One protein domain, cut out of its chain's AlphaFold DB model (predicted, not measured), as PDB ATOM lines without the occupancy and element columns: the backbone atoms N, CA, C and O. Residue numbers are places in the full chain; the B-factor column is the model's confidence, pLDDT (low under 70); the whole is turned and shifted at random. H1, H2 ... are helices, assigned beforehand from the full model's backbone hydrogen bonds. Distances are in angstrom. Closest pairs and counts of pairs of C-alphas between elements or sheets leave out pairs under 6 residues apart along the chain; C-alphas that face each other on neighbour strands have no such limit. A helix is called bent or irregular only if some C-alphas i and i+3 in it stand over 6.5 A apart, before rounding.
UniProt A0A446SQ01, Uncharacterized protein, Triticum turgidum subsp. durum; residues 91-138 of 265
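AT A GLANCE: This is residues 91 to 138 of the 265 residues of an uncharacterized protein of Triticum turgidum subsp. durum (UniProt A0A446SQ01). The domain is a helical hairpin: the long, kinked helix H1 and the shorter H2 stand side by side and run opposite ways. H1 makes the long axis, with residues 91 to 93 ahead of it, and after H2 the unnamed residues 130 to 138 fold back beside that helix. The printed part has 48 residues with two named helices, H1 then H2, and no named strand; its class is all helix. It is compact, with a radius of gyration of the C-alphas of 10.8 A, yet elongated in outline, spanning 38 by 20 by 12 A.

IN THESE COORDINATES: H1, residues 94 to 113, is the longest helix, 27.6 A from C-alpha 94 at (37.591, 5.287, -33.556) to C-alpha 113 at (17.188, -10.093, -23.114). It is irregular, with C-alphas 97 and 100 standing 7.1 A apart, and has a kink of 34 degrees near residue 101. H2, residues 116 to 129, measures 20.0 A and ends with C-alpha 129 at (36.360, -6.225, -37.384).

HOW THE PARTS SIT: H1 and H2 touch, with 18 pairs of C-alphas within 8 A. Their closest C-alphas, those of Ala 110 and Leu 118, are 5.3 A apart. The two form a hairpin, at a shallow tilt of 19 degrees, opposite ways, with centres 9.4 A apart. In H2 every O i to N i+4 pair is within hydrogen-bond range; in H1, 14 of 16 are.

THE WHOLE: The two C-alphas farthest apart, those of Asp 91 and Glu 114, are 37.6 A apart. The link from H1 to H2 is tight, with 2 residues between them. The printed part has no cut. Its mean pLDDT is 89.5, and no printed residue is under 70.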
ATOM      1  N   ASP A  91      43.379  10.763 -37.306       80.88
ATOM      2  CA  ASP A  91      44.470   9.782 -37.280       80.88
ATOM      3  C   ASP A  91      44.125   8.525 -36.455       80.88
ATOM      4  O   ASP A  91      44.881   7.556 -36.462       80.88
ATOM      5  N   ILE A  92      42.999   8.533 -35.729       80.12
ATOM      6  CA  ILE A  92      42.567   7.423 -34.873       80.12
ATOM      7  C   ILE A  92      41.314   6.789 -35.487       80.12
ATOM      8  O   ILE A  92      40.286   7.465 -35.570       80.12
ATOM      9  N   PRO A  93      41.356   5.503 -35.886       82.31
ATOM     10  CA  PRO A  93      40.179   4.788 -36.367       82.31
ATOM     11  C   PRO A  93      39.264   4.444 -35.182       82.31
ATOM     12  O   PRO A  93      39.312   3.337 -34.642       82.31
ATOM     13  N   LEU A  94      38.476   5.424 -34.721       82.38
ATOM     14  CA  LEU A  94      37.591   5.287 -33.556       82.38
ATOM     15  C   LEU A  94      36.587   4.143 -33.722       82.38
ATOM     16  O   LEU A  94      36.294   3.452 -32.755       82.38
ATOM     17  N   ASP A  95      36.122   3.900 -34.945       79.38
ATOM     18  CA  ASP A  95      35.268   2.768 -35.306       79.38
ATOM     19  C   ASP A  95      35.905   1.424 -34.926       79.38
ATOM     20  O   ASP A  95      35.259   0.582 -34.306       79.38
ATOM     21  N   LYS A  96      37.201   1.246 -35.206       82.69
ATOM     22  CA  LYS A  96      37.934   0.024 -34.846       82.69
ATOM     23  C   LYS A  96      38.271  -0.044 -33.362       82.69
ATOM     24  O   LYS A  96      38.221  -1.122 -32.778       82.69
ATOM     25  N   VAL A  97      38.621   1.092 -32.756       84.50
ATOM     26  CA  VAL A  97      38.958   1.170 -31.323       84.50
ATOM     27  C   VAL A  97      37.737   0.840 -30.461       84.50
ATOM     28  O   VAL A  97      37.858   0.119 -29.473       84.50
ATOM     29  N   LEU A  98      36.557   1.327 -30.852       86.31
ATOM     30  CA  LEU A  98      35.310   1.153 -30.109       86.31
ATOM     31  C   LEU A  98      34.571  -0.145 -30.458       86.31
ATOM     32  O   LEU A  98      33.689  -0.548 -29.701       86.31
ATOM     33  N   ALA A  99      34.943  -0.837 -31.541       88.00
ATOM     34  CA  ALA A  99      34.273  -2.060 -31.984       88.00
ATOM     35  C   ALA A  99      34.144  -3.105 -30.866       88.00
ATOM     36  O   ALA A  99      33.064  -3.651 -30.662       88.00
ATOM     37  N   LYS A 100      35.206  -3.344 -30.080       88.31
ATOM     38  CA  LYS A 100      35.146  -4.297 -28.957       88.31
ATOM     39  C   LYS A 100      34.172  -3.846 -27.868       88.31
ATOM     40  O   LYS A 100      33.388  -4.660 -27.397       88.31
ATOM     41  N   GLN A 101      34.185  -2.565 -27.503       86.19
ATOM     42  CA  GLN A 101      33.269  -2.018 -26.499       86.19
ATOM     43  C   GLN A 101      31.806  -2.148 -26.949       86.19
ATOM     44  O   GLN A 101      30.949  -2.545 -26.163       86.19
ATOM     45  N   GLN A 102      31.525  -1.864 -28.222       87.31
ATOM     46  CA  GLN A 102      30.189  -2.022 -28.799       87.31
ATOM     47  C   GLN A 102      29.754  -3.488 -28.835       87.31
ATOM     48  O   GLN A 102      28.620  -3.801 -28.477       87.31
ATOM     49  N   MET A 103      30.659  -4.393 -29.218       90.12
ATOM     50  CA  MET A 103      30.412  -5.834 -29.181       90.12
ATOM     51  C   MET A 103      30.091  -6.311 -27.763       90.12
ATOM     52  O   MET A 103      29.098  -7.005 -27.587       90.12
ATOM     53  N   ASP A 104      30.860  -5.888 -26.758       90.38
ATOM     54  CA  ASP A 104      30.649  -6.275 -25.357       90.38
ATOM     55  C   ASP A 104      29.300  -5.807 -24.829       90.38
ATOM     56  O   ASP A 104      28.586  -6.556 -24.158       90.38
ATOM     57  N   LEU A 105      28.915  -4.581 -25.180       87.69
ATOM     58  CA  LEU A 105      27.621  -4.049 -24.798       87.69
ATOM     59  C   LEU A 105      26.469  -4.810 -25.465       87.69
ATOM     60  O   LEU A 105      25.472  -5.117 -24.812       87.69
ATOM     61  N   LEU A 106      26.597  -5.132 -26.753       89.56
ATOM     62  CA  LEU A 106      25.605  -5.928 -27.474       89.56
ATOM     63  C   LEU A 106      25.521  -7.358 -26.930       89.56
ATOM     64  O   LEU A 106      24.412  -7.863 -26.783       89.56
ATOM     65  N   THR A 107      26.647  -7.981 -26.574       92.62
ATOM     66  CA  THR A 107      26.684  -9.290 -25.905       92.62
ATOM     67  C   THR A 107      25.951  -9.227 -24.565       92.62
ATOM     68  O   THR A 107      25.079 -10.055 -24.306       92.62
ATOM     69  N   ALA A 108      26.222  -8.213 -23.737       91.00
ATOM     70  CA  ALA A 108      25.537  -8.039 -22.458       91.00
ATOM     71  C   ALA A 108      24.019  -7.853 -22.640       91.00
ATOM     72  O   ALA A 108      23.230  -8.508 -21.957       91.00
ATOM     73  N   LYS A 109      23.601  -7.019 -23.604       88.62
ATOM     74  CA  LYS A 109      22.184  -6.833 -23.957       88.62
ATOM     75  C   LYS A 109      21.555  -8.135 -24.467       88.62
ATOM     76  O   LYS A 109      20.432  -8.453 -24.081       88.62
ATOM     77  N   ALA A 110      22.267  -8.904 -25.292       92.38
ATOM     78  CA  ALA A 110      21.807 -10.191 -25.808       92.38
ATOM     79  C   ALA A 110      21.589 -11.210 -24.684       92.38
ATOM     80  O   ALA A 110      20.568 -11.889 -24.685       92.38
ATOM     81  N   TRP A 111      22.501 -11.286 -23.710       93.88
ATOM     82  CA  TRP A 111      22.357 -12.162 -22.545       93.88
ATOM     83  C   TRP A 111      21.215 -11.741 -21.627       93.88
ATOM     84  O   TRP A 111      20.452 -12.596 -21.193       93.88
ATOM     85  N   LEU A 112      21.072 -10.441 -21.360       92.50
ATOM     86  CA  LEU A 112      20.010  -9.933 -20.489       92.50
ATOM     87  C   LEU A 112      18.610 -10.149 -21.081       92.50
ATOM     88  O   LEU A 112      17.666 -10.406 -20.343       92.50
ATOM     89  N   SER A 113      18.475 -10.019 -22.404       91.94
ATOM     90  CA  SER A 113      17.188 -10.093 -23.114       91.94
ATOM     91  C   SER A 113      16.945 -11.411 -23.858       91.94
ATOM     92  O   SER A 113      15.936 -11.538 -24.547       91.94
ATOM     93  N   GLU A 114      17.877 -12.365 -23.770       93.19
ATOM     94  CA  GLU A 114      17.891 -13.623 -24.538       93.19
ATOM     95  C   GLU A 114      17.653 -13.425 -26.055       93.19
ATOM     96  O   GLU A 114      17.038 -14.242 -26.748       93.19
ATOM     97  N   ASN A 115      18.142 -12.308 -26.605       93.50
ATOM     98  CA  ASN A 115      17.811 -11.874 -27.957       93.50
ATOM     99  C   ASN A 115      18.790 -12.419 -29.011       93.50
ATOM    100  O   ASN A 115      19.895 -11.906 -29.202       93.50
ATOM    101  N   LYS A 116      18.323 -13.398 -29.794       95.25
ATOM    102  CA  LYS A 116      19.088 -14.022 -30.889       95.25
ATOM    103  C   LYS A 116      19.498 -13.079 -32.017       95.25
ATOM    104  O   LYS A 116      20.514 -13.329 -32.664       95.25
ATOM    105  N   GLN A 117      18.756 -12.002 -32.266       96.12
ATOM    106  CA  GLN A 117      19.140 -11.024 -33.286       96.12
ATOM    107  C   GLN A 117      20.378 -10.233 -32.851       96.12
ATOM    108  O   GLN A 117      21.251  -9.965 -33.678       96.12
ATOM    109  N   LEU A 118      20.494  -9.923 -31.555       93.19
ATOM    110  CA  LEU A 118      21.684  -9.276 -31.005       93.19
ATOM    111  C   LEU A 118      22.899 -10.211 -31.064       93.19
ATOM    112  O   LEU A 118      23.966  -9.774 -31.486       93.19
ATOM    113  N   GLU A 119      22.736 -11.508 -30.772       94.00
ATOM    114  CA  GLU A 119      23.817 -12.501 -30.934       94.00
ATOM    115  C   GLU A 119      24.350 -12.543 -32.379       94.00
ATOM    116  O   GLU A 119      25.559 -12.492 -32.620       94.00
ATOM    117  N   GLN A 120      23.446 -12.584 -33.368       95.69
ATOM    118  CA  GLN A 120      23.811 -12.569 -34.790       95.69
ATOM    119  C   GLN A 120      24.504 -11.263 -35.196       95.69
ATOM    120  O   GLN A 120      25.444 -11.279 -35.997       95.69
ATOM    121  N   MET A 121      24.064 -10.133 -34.639       94.88
ATOM    122  CA  MET A 121      24.689  -8.834 -34.868       94.88
ATOM    123  C   MET A 121      26.118  -8.793 -34.317       94.88
ATOM    124  O   MET A 121      27.018  -8.347 -35.033       94.88
ATOM    125  N   VAL A 122      26.353  -9.316 -33.107       93.75
ATOM    126  CA  VAL A 122      27.702  -9.433 -32.528       93.75
ATOM    127  C   VAL A 122      28.582 -10.334 -33.390       93.75
ATOM    128  O   VAL A 122      29.698  -9.944 -33.727       93.75
ATOM    129  N   ALA A 123      28.083 -11.498 -33.820       93.19
ATOM    130  CA  ALA A 123      28.846 -12.407 -34.675       93.19
ATOM    131  C   ALA A 123      29.255 -11.745 -36.004       93.19
ATOM    132  O   ALA A 123      30.395 -11.871 -36.453       93.19
ATOM    133  N   LYS A 124      28.343 -10.982 -36.619       95.62
ATOM    134  CA  LYS A 124      28.632 -10.215 -37.835       95.62
ATOM    135  C   LYS A 124      29.696  -9.144 -37.591       95.62
ATOM    136  O   LYS A 124      30.649  -9.055 -38.362       95.62
ATOM    137  N   MET A 125      29.549  -8.360 -36.524       92.62
ATOM    138  CA  MET A 125      30.487  -7.292 -36.168       92.62
ATOM    139  C   MET A 125      31.881  -7.847 -35.848       92.62
ATOM    140  O   MET A 125      32.885  -7.295 -36.292       92.62
ATOM    141  N   SER A 126      31.930  -8.985 -35.161       90.81
ATOM    142  CA  SER A 126      33.140  -9.749 -34.863       90.81
ATOM    143  C   SER A 126      33.896 -10.146 -36.135       90.81
ATOM    144  O   SER A 126      35.076  -9.823 -36.272       90.81
ATOM    145  N   MET A 127      33.211 -10.756 -37.111       90.94
ATOM    146  CA  MET A 127      33.819 -11.133 -38.395       90.94
ATOM    147  C   MET A 127      34.292  -9.920 -39.204       90.94
ATOM    148  O   MET A 127      35.359  -9.968 -39.809       90.94
ATOM    149  N   GLN A 128      33.519  -8.830 -39.212       90.56
ATOM    150  CA  GLN A 128      33.860  -7.611 -39.951       90.56
ATOM    151  C   GLN A 128      35.091  -6.896 -39.382       90.56
ATOM    152  O   GLN A 128      35.891  -6.362 -40.147       90.56
ATOM    153  N   ASN A 129      35.246  -6.893 -38.056       87.62
ATOM    154  CA  ASN A 129      36.360  -6.225 -37.384       87.62
ATOM    155  C   ASN A 129      37.558  -7.150 -37.122       87.62
ATOM    156  O   ASN A 129      38.611  -6.671 -36.711       87.62
ATOM    157  N   GLY A 130      37.419  -8.462 -37.350       87.38
ATOM    158  CA  GLY A 130      38.452  -9.448 -37.022       87.38
ATOM    159  C   GLY A 130      38.687  -9.592 -35.514       87.38
ATOM    160  O   GLY A 130      39.789  -9.932 -35.094       87.38
ATOM    161  N   ILE A 131      37.669  -9.305 -34.698       88.44
ATOM    162  CA  ILE A 131      37.745  -9.322 -33.233       88.44
ATOM    163  C   ILE A 131      36.984 -10.549 -32.729       88.44
ATOM    164  O   ILE A 131      35.795 -10.655 -33.028       88.44
ATOM    165  N   PRO A 132      37.596 -11.465 -31.962       89.75
ATOM    166  CA  PRO A 132      36.886 -12.607 -31.393       89.75
ATOM    167  C   PRO A 132      35.723 -12.186 -30.482       89.75
ATOM    168  O   PRO A 132      35.826 -11.211 -29.739       89.75
ATOM    169  N   SER A 133      34.635 -12.952 -30.520       89.00
ATOM    170  CA  SER A 133      33.460 -12.795 -29.649       89.00
ATOM    171  C   SER A 133      32.947 -14.144 -29.159       89.00
ATOM    172  O   SER A 133      33.286 -15.185 -29.720       89.00
ATOM    173  N   GLU A 134      32.059 -14.120 -28.171       90.94
ATOM    174  CA  GLU A 134      31.408 -15.291 -27.578       90.94
ATOM    175  C   GLU A 134      30.587 -16.101 -28.597       90.94
ATOM    176  O   GLU A 134      30.337 -17.289 -28.395       90.94
ATOM    177  N   TYR A 135      30.220 -15.481 -29.724       90.75
ATOM    178  CA  TYR A 135      29.426 -16.080 -30.800       90.75
ATOM    179  C   TYR A 135      30.253 -16.470 -32.034       90.75
ATOM    180  O   TYR A 135      29.696 -16.884 -33.051       90.75
ATOM    181  N   THR A 136      31.583 -16.348 -31.979       89.31
ATOM    182  CA  THR A 136      32.485 -16.673 -33.098       89.31
ATOM    183  C   THR A 136      33.650 -17.536 -32.636       89.31
ATOM    184  O   THR A 136      33.973 -17.613 -31.453       89.31
ATOM    185  N   ARG A 137      34.302 -18.224 -33.577       86.62
ATOM    186  CA  ARG A 137      35.518 -18.995 -33.305       86.62
ATOM    187  C   ARG A 137      36.606 -18.589 -34.279       86.62
ATOM    188  O   ARG A 137      36.388 -18.590 -35.486       86.62
ATOM    189  N   THR A 138      37.781 -18.289 -33.740       83.94
ATOM    190  CA  THR A 138      38.984 -18.072 -34.545       83.94
ATOM    191  C   THR A 138      39.687 -19.411 -34.724       83.94
ATOM    192  O   THR A 138      39.948 -20.106 -33.743       83.94
TER     193      THR A 138